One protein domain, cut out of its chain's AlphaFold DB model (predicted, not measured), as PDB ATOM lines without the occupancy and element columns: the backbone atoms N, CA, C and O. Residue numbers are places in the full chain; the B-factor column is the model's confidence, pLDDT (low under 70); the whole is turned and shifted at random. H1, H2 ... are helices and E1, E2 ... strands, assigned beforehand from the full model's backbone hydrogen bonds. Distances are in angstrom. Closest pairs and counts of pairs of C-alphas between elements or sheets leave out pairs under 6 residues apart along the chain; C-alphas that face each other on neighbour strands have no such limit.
ATOM      1  N   THR A   2       4.084  14.186  -7.223       54.09
ATOM      2  CA  THR A   2       4.596  15.375  -7.936       54.09
ATOM      3  C   THR A   2       4.322  15.379  -9.445       54.09
ATOM      4  O   THR A   2       3.981  16.417  -9.987       54.09
ATOM      5  N   VAL A   3       4.401  14.226 -10.119       58.81
ATOM      6  CA  VAL A   3       4.363  14.150 -11.596       58.81
ATOM      7  C   VAL A   3       3.018  14.580 -12.203       58.81
ATOM      8  O   VAL A   3       3.009  15.261 -13.224       58.81
ATOM      9  N   ALA A   4       1.888  14.215 -11.585       60.06
ATOM     10  CA  ALA A   4       0.556  14.613 -12.063       60.06
ATOM     11  C   ALA A   4       0.334  16.128 -11.911       60.06
ATOM     12  O   ALA A   4      -0.088  16.791 -12.857       60.06
ATOM     13  N   ASN A   5       0.749  16.684 -10.766       65.25
ATOM     14  CA  ASN A   5       0.726  18.125 -10.515       65.25
ATOM     15  C   ASN A   5       1.603  18.889 -11.521       65.25
ATOM     16  O   ASN A   5       1.200  19.942 -12.011       65.25
ATOM     17  N   THR A   6       2.796  18.368 -11.844       66.19
ATOM     18  CA  THR A   6       3.704  18.996 -12.816       66.19
ATOM     19  C   THR A   6       3.053  19.091 -14.194       66.19
ATOM     20  O   THR A   6       3.032  20.175 -14.766       66.19
ATOM     21  N   LYS A   7       2.433  18.009 -14.685       80.69
ATOM     22  CA  LYS A   7       1.736  18.010 -15.983       80.69
ATOM     23  C   LYS A   7       0.571  18.998 -16.039       80.69
ATOM     24  O   LYS A   7       0.395  19.660 -17.053       80.69
ATOM     25  N   ALA A   8      -0.206  19.123 -14.962       83.88
ATOM     26  CA  ALA A   8      -1.302  20.088 -14.910       83.88
ATOM     27  C   ALA A   8      -0.783  21.534 -14.970       83.88
ATOM     28  O   ALA A   8      -1.295  22.348 -15.732       83.88
ATOM     29  N   LEU A   9       0.277  21.850 -14.215       90.19
ATOM     30  CA  LEU A   9       0.893  23.180 -14.228       90.19
ATOM     31  C   LEU A   9       1.556  23.520 -15.571       90.19
ATOM     32  O   LEU A   9       1.561  24.683 -15.963       90.19
ATOM     33  N   GLU A  10       2.069  22.527 -16.302       90.81
ATOM     34  CA  GLU A  10       2.619  22.712 -17.651       90.81
ATOM     35  C   GLU A  10       1.583  23.189 -18.678       90.81
ATOM     36  O   GLU A  10       1.976  23.650 -19.753       90.81
ATOM     37  N   LEU A  11       0.287  23.058 -18.387       91.50
ATOM     38  CA  LEU A  11      -0.790  23.534 -19.252       91.50
ATOM     39  C   LEU A  11      -1.074  25.026 -19.070       91.50
ATOM     40  O   LEU A  11      -1.626  25.638 -19.978       91.50
ATOM     41  N   LEU A  12      -0.689  25.624 -17.938       95.00
ATOM     42  CA  LEU A  12      -1.006  27.017 -17.628       95.00
ATOM     43  C   LEU A  12      -0.486  27.965 -18.718       95.00
ATOM     44  O   LEU A  12       0.703  27.989 -19.038       95.00
ATOM     45  N   GLY A  13      -1.388  28.774 -19.273       94.25
ATOM     46  CA  GLY A  13      -1.084  29.741 -20.322       94.25
ATOM     47  C   GLY A  13      -0.936  29.157 -21.729       94.25
ATOM     48  O   GLY A  13      -0.668  29.935 -22.645       94.25
ATOM     49  N   LYS A  14      -1.115  27.844 -21.926       94.44
ATOM     50  CA  LYS A  14      -1.118  27.215 -23.254       94.44
ATOM     51  C   LYS A  14      -2.505  27.243 -23.883       94.44
ATOM     52  O   LYS A  14      -3.511  27.147 -23.183       94.44
ATOM     53  N   ASP A  15      -2.534  27.320 -25.207       94.94
ATOM     54  CA  ASP A  15      -3.726  27.016 -25.990       94.94
ATOM     55  C   ASP A  15      -3.912  25.496 -26.052       94.94
ATOM     56  O   ASP A  15      -2.968  24.753 -26.331       94.94
ATOM     57  N   VAL A  16      -5.122  25.036 -25.757       92.31
ATOM     58  CA  VAL A  16      -5.485  23.619 -25.698       92.31
ATOM     59  C   VAL A  16      -6.718  23.343 -26.545       92.31
ATOM     60  O   VAL A  16      -7.564  24.216 -26.762       92.31
ATOM     61  N   SER A  17      -6.825  22.097 -27.003       93.69
ATOM     62  CA  SER A  17      -8.019  21.567 -27.649       93.69
ATOM     63  C   SER A  17      -8.309  20.159 -27.148       93.69
ATOM     64  O   SER A  17      -7.424  19.303 -27.191       93.69
ATOM     65  N   PHE A  18      -9.526  19.920 -26.676       91.81
ATOM     66  CA  PHE A  18      -9.915  18.632 -26.108       91.81
ATOM     67  C   PHE A  18     -11.411  18.372 -26.269       91.81
ATOM     68  O   PHE A  18     -12.203  19.299 -26.459       91.81
ATOM     69  N   GLU A  19     -11.792  17.102 -26.186       90.75
ATOM     70  CA  GLU A  19     -13.190  16.669 -26.200       90.75
ATOM     71  C   GLU A  19     -13.675  16.371 -24.779       90.75
ATOM     72  O   GLU A  19     -12.918  15.850 -23.959       90.75
ATOM     73  N   ILE A  20     -14.939  16.697 -24.511       88.00
ATOM     74  CA  ILE A  20     -15.672  16.310 -23.299       88.00
ATOM     75  C   ILE A  20     -16.940  15.564 -23.680       88.00
ATOM     76  O   ILE A  20     -17.552  15.889 -24.700       88.00
ATOM     77  N   ASP A  21     -17.371  14.631 -22.839       83.38
ATOM     78  CA  ASP A  21     -18.706  14.053 -22.956       83.38
ATOM     79  C   ASP A  21     -19.747  15.061 -22.440       83.38
ATOM     80  O   ASP A  21     -19.680  15.526 -21.299       83.38
ATOM     81  N   GLU A  22     -20.721  15.433 -23.272       76.44
ATOM     82  CA  GLU A  22     -21.861  16.213 -22.797       76.44
ATOM     83  C   GLU A  22     -22.793  15.307 -21.986       76.44
ATOM     84  O   GLU A  22     -23.173  14.210 -22.403       76.44
ATOM     85  N   LEU A  23     -23.207  15.799 -20.817       73.88
ATOM     86  CA  LEU A  23     -24.260  15.192 -20.006       73.88
ATOM     87  C   LEU A  23     -25.611  15.377 -20.709       73.88
ATOM     88  O   LEU A  23     -26.421  16.237 -20.363       73.88
ATOM     89  N   VAL A  24     -25.838  14.559 -21.733       74.75
ATOM     90  CA  VAL A  24     -27.081  14.514 -22.497       74.75
ATOM     91  C   VAL A  24     -28.019  13.498 -21.837       74.75
ATOM     92  O   VAL A  24     -27.649  12.325 -21.696       74.75
ATOM     93  N   PRO A  25     -29.242  13.902 -21.436       80.06
ATOM     94  CA  PRO A  25     -30.254  12.959 -20.974       80.06
ATOM     95  C   PRO A  25     -30.477  11.856 -22.009       80.06
ATOM     96  O   PRO A  25     -30.468  12.118 -23.207       80.06
ATOM     97  N   GLU A  26     -30.724  10.627 -21.560       78.81
ATOM     98  CA  GLU A  26     -30.789   9.454 -22.444       78.81
ATOM     99  C   GLU A  26     -31.790   9.612 -23.602       78.81
ATOM    100  O   GLU A  26     -31.490   9.234 -24.728       78.81
ATOM    101  N   ILE A  27     -32.911  10.295 -23.353       81.75
ATOM    102  CA  ILE A  27     -33.944  10.618 -24.351       81.75
ATOM    103  C   ILE A  27     -33.473  11.545 -25.490       81.75
ATOM    104  O   ILE A  27     -34.167  11.675 -26.494       81.75
ATOM    105  N   TYR A  28     -32.328  12.212 -25.330       77.75
ATOM    106  CA  TYR A  28     -31.760  13.163 -26.289       77.75
ATOM    107  C   TYR A  28     -30.419  12.699 -26.878       77.75
ATOM    108  O   TYR A  28     -29.879  13.395 -27.742       77.75
ATOM    109  N   LYS A  29     -29.890  11.536 -26.462       73.06
ATOM    110  CA  LYS A  29     -28.577  11.027 -26.908       73.06
ATOM    111  C   LYS A  29     -28.475  10.810 -28.419       73.06
ATOM    112  O   LYS A  29     -27.394  10.965 -28.969       73.06
ATOM    113  N   ASP A  30     -29.585  10.496 -29.083       77.50
ATOM    114  CA  ASP A  30     -29.608  10.269 -30.536       77.50
ATOM    115  C   ASP A  30     -29.613  11.574 -31.352       77.50
ATOM    116  O   ASP A  30     -29.439  11.552 -32.570       77.50
ATOM    117  N   VAL A  31     -29.854  12.715 -30.696       79.62
ATOM    118  CA  VAL A  31     -30.116  14.006 -31.354       79.62
ATOM    119  C   VAL A  31     -29.058  15.054 -31.014       79.62
ATOM    120  O   VAL A  31     -28.808  15.951 -31.817       79.62
ATOM    121  N   PHE A  32     -28.424  14.941 -29.845       73.50
ATOM    122  CA  PHE A  32     -27.323  15.803 -29.430       73.50
ATOM    123  C   PHE A  32     -25.992  15.057 -29.511       73.50
ATOM    124  O   PHE A  32     -25.923  13.884 -29.142       73.50
ATOM    125  N   PRO A  33     -24.924  15.718 -29.985       69.56
ATOM    126  CA  PRO A  33     -23.613  15.100 -30.035       69.56
ATOM    127  C   PRO A  33     -23.170  14.718 -28.620       69.56
ATOM    128  O   PRO A  33     -23.115  15.558 -27.730       69.56
ATOM    129  N   ALA A  34     -22.834  13.443 -28.421       78.19
ATOM    130  CA  ALA A  34     -22.372  12.943 -27.127       78.19
ATOM    131  C   ALA A  34     -21.057  13.598 -26.676       78.19
ATOM    132  O   ALA A  34     -20.784  13.641 -25.485       78.19
ATOM    133  N   LYS A  35     -20.267  14.119 -27.626       83.88
ATOM    134  CA  LYS A  35     -19.002  14.802 -27.371       83.88
ATOM    135  C   LYS A  35     -19.025  16.242 -27.863       83.88
ATOM    136  O   LYS A  35     -19.467  16.521 -28.980       83.88
ATOM    137  N   LYS A  36     -18.455  17.139 -27.065       86.44
ATOM    138  CA  LYS A  36     -18.234  18.544 -27.403       86.44
ATOM    139  C   LYS A  36     -16.749  18.853 -27.439       86.44
ATOM    140  O   LYS A  36     -16.011  18.535 -26.513       86.44
ATOM    141  N   MET A  37     -16.331  19.520 -28.506       90.75
ATOM    142  CA  MET A  37     -14.963  19.991 -28.665       90.75
ATOM    143  C   MET A  37     -14.802  21.375 -28.028       90.75
ATOM    144  O   MET A  37     -15.581  22.289 -28.314       90.75
ATOM    145  N   ILE A  38     -13.787  21.527 -27.182       91.25
ATOM    146  CA  ILE A  38     -13.432  22.768 -26.494       91.25
ATOM    147  C   ILE A  38     -12.083  23.253 -27.011       91.25
ATOM    148  O   ILE A  38     -11.155  22.468 -27.200       91.25
ATOM    149  N   TYR A  39     -11.983  24.563 -27.219       94.00
ATOM    150  CA  TYR A  39     -10.758  25.249 -27.604       94.00
ATOM    151  C   TYR A  39     -10.597  26.491 -26.742       94.00
ATOM    152  O   TYR A  39     -11.570  27.210 -26.503       94.00
ATOM    153  N   GLY A  40      -9.371  26.772 -26.326       94.62
ATOM    154  CA  GLY A  40      -9.068  28.022 -25.649       94.62
ATOM    155  C   GLY A  40      -7.750  27.975 -24.907       94.62
ATOM    156  O   GLY A  40      -7.033  26.975 -24.917       94.62
ATOM    157  N   LYS A  41      -7.446  29.086 -24.249       96.12
ATOM    158  CA  LYS A  41      -6.256  29.217 -23.425       96.12
ATOM    159  C   LYS A  41      -6.550  28.739 -22.011       96.12
ATOM    160  O   LYS A  41      -7.604  29.045 -21.462       96.12
ATOM    161  N   VAL A  42      -5.605  28.027 -21.408       96.00
ATOM    162  CA  VAL A  42      -5.680  27.676 -19.988       96.00
ATOM    163  C   VAL A  42      -5.340  28.903 -19.152       96.00
ATOM    164  O   VAL A  42      -4.194  29.359 -19.123       96.00
ATOM    165  N   GLU A  43      -6.340  29.429 -18.459       97.06
ATOM    166  CA  GLU A  43      -6.235  30.659 -17.670       97.06
ATOM    167  C   GLU A  43      -5.823  30.383 -16.224       97.06
ATOM    168  O   GLU A  43      -5.105  31.174 -15.613       97.06
ATOM    169  N   ALA A  44      -6.236  29.236 -15.686       95.69
ATOM    170  CA  ALA A  44      -5.898  28.793 -14.344       95.69
ATOM    171  C   ALA A  44      -5.832  27.264 -14.266       95.69
ATOM    172  O   ALA A  44      -6.433  26.552 -15.069       95.69
ATOM    173  N   VAL A  45      -5.117  26.766 -13.258       94.44
ATOM    174  CA  VAL A  45      -5.017  25.339 -12.939       94.44
ATOM    175  C   VAL A  45      -5.383  25.154 -11.470       94.44
ATOM    176  O   VAL A  45      -4.796  25.798 -10.599       94.44
ATOM    177  N   LEU A  46      -6.339  24.271 -11.190       93.06
ATOM    178  CA  LEU A  46      -6.729  23.883  -9.839       93.06
ATOM    179  C   LEU A  46      -6.027  22.575  -9.460       93.06
ATOM    180  O   LEU A  46      -6.286  21.515 -10.034       93.06
ATOM    181  N   ILE A  47      -5.133  22.654  -8.474       91.19
ATOM    182  CA  ILE A  47      -4.398  21.495  -7.965       91.19
ATOM    183  C   ILE A  47      -5.123  20.935  -6.746       91.19
ATOM    184  O   ILE A  47      -5.168  21.550  -5.682       91.19
ATOM    185  N   HIS A  48      -5.663  19.734  -6.907       85.94
ATOM    186  CA  HIS A  48      -6.293  18.983  -5.831       85.94
ATOM    187  C   HIS A  48      -5.263  18.102  -5.112       85.94
ATOM    188  O   HIS A  48      -4.489  17.388  -5.746       85.94
ATOM    189  N   ILE A  49      -5.273  18.120  -3.774       83.25
ATOM    190  CA  ILE A  49      -4.418  17.249  -2.942       83.25
ATOM    191  C   ILE A  49      -4.862  15.776  -3.067       83.25
ATOM    192  O   ILE A  49      -4.052  14.864  -2.922       83.25
ATOM    193  N   SER A  50      -6.143  15.553  -3.367       80.25
ATOM    194  CA  SER A  50      -6.748  14.258  -3.683       80.25
ATOM    195  C   SER A  50      -7.876  14.468  -4.698       80.25
ATOM    196  O   SER A  50      -8.656  15.408  -4.539       80.25
ATOM    197  N   GLY A  51      -7.960  13.610  -5.719       82.62
ATOM    198  CA  GLY A  51      -8.861  13.764  -6.869       82.62
ATOM    199  C   GLY A  51      -8.152  14.284  -8.125       82.62
ATOM    200  O   GLY A  51      -6.940  14.512  -8.110       82.62
ATOM    201  N   SER A  52      -8.908  14.450  -9.212       88.94
ATOM    202  CA  SER A  52      -8.366  14.956 -10.476       88.94
ATOM    203  C   SER A  52      -8.106  16.461 -10.413       88.94
ATOM    204  O   SER A  52      -8.819  17.211  -9.742       88.94
ATOM    205  N   HIS A  53      -7.055  16.907 -11.092       92.00
ATOM    206  CA  HIS A  53      -6.772  18.330 -11.258       92.00
ATOM    207  C   HIS A  53      -7.710  18.926 -12.298       92.00
ATOM    208  O   HIS A  53      -8.230  18.218 -13.157       92.00
ATOM    209  N   GLN A  54      -7.894  20.237 -12.241       94.00
ATOM    210  CA  GLN A  54      -8.785  20.931 -13.162       94.00
ATOM    211  C   GLN A  54      -8.060  22.062 -13.878       94.00
ATOM    212  O   GLN A  54      -7.120  22.650 -13.340       94.00
ATOM    213  N   ILE A  55      -8.521  22.390 -15.079       94.56
ATOM    214  CA  ILE A  55      -8.069  23.551 -15.846       94.56
ATOM    215  C   ILE A  55      -9.244  24.481 -16.123       94.56
ATOM    216  O   ILE A  55     -10.343  24.015 -16.412       94.56
ATOM    217  N   LEU A  56      -9.011  25.788 -16.037       95.88
ATOM    218  CA  LEU A  56      -9.968  26.813 -16.442       95.88
ATOM    219  C   LEU A  56      -9.717  27.184 -17.899       95.88
ATOM    220  O   LEU A  56      -8.614  27.624 -18.235       95.88
ATOM    221  N   VAL A  57     -10.740  27.037 -18.738       95.19
ATOM    222  CA  VAL A  57     -10.719  27.477 -20.137       95.19
ATOM    223  C   VAL A  57     -12.004  28.243 -20.434       95.19
ATOM    224  O   VAL A  57     -13.099  27.713 -20.240       95.19
ATOM    225  N   SER A  58     -11.857  29.481 -20.909       88.44
ATOM    226  CA  SER A  58     -12.911  30.408 -21.358       88.44
ATOM    227  C   SER A  58     -13.996  30.816 -20.357       88.44
ATOM    228  O   SER A  58     -14.650  31.797 -20.661       88.44
ATOM    229  N   ASP A  59     -14.230  30.058 -19.276       91.19
ATOM    230  CA  ASP A  59     -15.042  30.367 -18.070       91.19
ATOM    231  C   ASP A  59     -15.376  29.089 -17.258       91.19
ATOM    232  O   ASP A  59     -15.943  29.156 -16.165       91.19
ATOM    233  N   TYR A  60     -15.039  27.902 -17.776       93.12
ATOM    234  CA  TYR A  60     -15.398  26.618 -17.171       93.12
ATOM    235  C   TYR A  60     -14.172  25.854 -16.675       93.12
ATOM    236  O   TYR A  60     -13.132  25.816 -17.336       93.12
ATOM    237  N   PHE A  61     -14.325  25.213 -15.515       93.25
ATOM    238  CA  PHE A  61     -13.354  24.251 -15.008       93.25
ATOM    239  C   PHE A  61     -13.625  22.868 -15.592       93.25
ATOM    240  O   PHE A  61     -14.737  22.350 -15.482       93.25
ATOM    241  N   TYR A  62     -12.590  22.262 -16.166       92.19
ATOM    242  CA  TYR A  62     -12.628  20.922 -16.740       92.19
ATOM    243  C   TYR A  62     -11.681  19.995 -15.985       92.19
ATOM    244  O   TYR A  62     -10.517  20.339 -15.773       92.19
ATOM    245  N   SER A  63     -12.184  18.828 -15.581       91.88
ATOM    246  CA  SER A  63     -11.404  17.781 -14.918       91.88
ATOM    247  C   SER A  63     -10.454  17.112 -15.903       91.88
ATOM    248  O   SER A  63     -10.889  16.658 -16.958       91.88
ATOM    249  N   LEU A  64      -9.165  17.011 -15.571       89.81
ATOM    250  CA  LEU A  64      -8.172  16.409 -16.466       89.81
ATOM    251  C   LEU A  64      -8.445  14.925 -16.762       89.81
ATOM    252  O   LEU A  64      -7.997  14.431 -17.791       89.81
ATOM    253  N   ASP A  65      -9.183  14.232 -15.894       88.50
ATOM    254  CA  ASP A  65      -9.556  12.822 -16.093       88.50
ATOM    255  C   ASP A  65     -10.764  12.655 -17.035       88.50
ATOM    256  O   ASP A  65     -11.026  11.552 -17.506       88.50
ATOM    257  N   GLU A  66     -11.507  13.734 -17.295       84.44
ATOM    258  CA  GLU A  66     -12.731  13.735 -18.114       84.44
ATOM    259  C   GLU A  66     -12.510  14.348 -19.503       84.44
ATOM    260  O   GLU A  66     -13.425  14.356 -20.326       84.44
ATOM    261  N   ILE A  67     -11.311  14.876 -19.768       84.75
ATOM    262  CA  ILE A  67     -10.961  15.466 -21.060       84.75
ATOM    263  C   ILE A  67     -10.050  14.535 -21.855       84.75
ATOM    264  O   ILE A  67      -9.082  13.974 -21.341       84.75
ATOM    265  N   GLU A  68     -10.309  14.442 -23.154       81.50
ATOM    266  CA  GLU A  68      -9.424  13.762 -24.097       81.50
ATOM    267  C   GLU A  68      -8.651  14.819 -24.898       81.50
ATOM    268  O   GLU A  68      -9.197  15.458 -25.801       81.50
ATOM    269  N   MET A  69      -7.388  15.062 -24.521       76.38
ATOM    270  CA  MET A  69      -6.518  16.007 -25.231       76.38
ATOM    271  C   MET A  69      -6.112  15.458 -26.602       76.38
ATOM    272  O   MET A  69      -5.678  14.310 -26.702       76.38
ATOM    273  N   LYS A  70      -6.220  16.301 -27.635       63.97
ATOM    274  CA  LYS A  70      -5.713  16.020 -28.987       63.97
ATOM    275  C   LYS A  70      -4.314  16.576 -29.213       63.97
ATOM    276  O   LYS A  70      -3.999  17.639 -28.634       63.97
TER     277      LYS A  70
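Overview. This is residues 2 to 70 of the 70 residues of an uncharacterized protein of Agromyces sp. CFH 90414 (UniProt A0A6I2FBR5). Four antiparallel strands form a strongly twisted, curled meander, each strand the antiparallel neighbour of the one before; its two edge strands, E1 and E4, stand apart, and in the tail after E4 residues 68 to 69 pair briefly with E1. E2, the long strand of the sheet, bends sharply between E1 and E3; a loop whose residues 26 to 31 stick out free lies at one end of the longest axis, and the short helix H1 lies at the other end, grazing the sheet. The 69 printed residues hold one named helix and four named strands, along the chain H1, E1, E2, E3, E4, with sheet order E1, E2, E3, E4; the class is mixed, helices and strands. The whole is only just loose, close to compact, with a radius of gyration of the C-alphas of 13.3 A, and is elongated, spanning 41 by 25 by 20 A.

Arrangement. H1, residues 2 to 9, only grazes the sheet with its residues 5 to 9, and every O i to N i+4 pair in it is within hydrogen-bond range. Its closest C-alphas to E2, residues 35 to 46, are those of Leu 9 and Val 45, 6.4 A apart. E1, residues 15 to 21, forms an antiparallel hairpin with E2, with N 16 and O 40 2.8 A apart and N 20 and O 36 2.9 A apart. E2 bends by 100 degrees at residue 43; its pairing is staggered, with residues 35 to 41 beside E1 and 42 to 46 beside E3, residues 54 to 57. E2 and E3 are a hairpin too, with N 46 and O 54 2.8 A apart. E3 forms a hairpin with E4, residues 60 to 63, at 147 degrees between their directions, with N 55 and O 62 2.9 A apart. E1 is apart from E3 and from E4. Residues 68 to 69 pair with residues 18 to 19 of E1, antiparallel.

Along the chain. H1 begins at C-alpha 2, (4.596, 15.375, -7.936), and measures 10.7 A from first to last C-alpha. E1 measures 20.0 A, from C-alpha 15 at (-3.726, 27.016, -25.990). E2 measures 23.2 A, E3 9.8 A and E4 10.0 A; E4 ends at C-alpha 63, (-11.404, 17.781, -14.918).

Size, cuts and confidence. The two C-alphas farthest apart, those of Thr 2 and Ile 27, are 42.2 A from each other. The printed part has no cut. The link from E1 to E2, residues 22 to 34, is long; the links from H1 to E1 and from E3 to E4 are tight, and that from E2 to E3 is short. The mean pLDDT of the printed part is 85.1; residues 2 to 6, 33 and 70 are under 70.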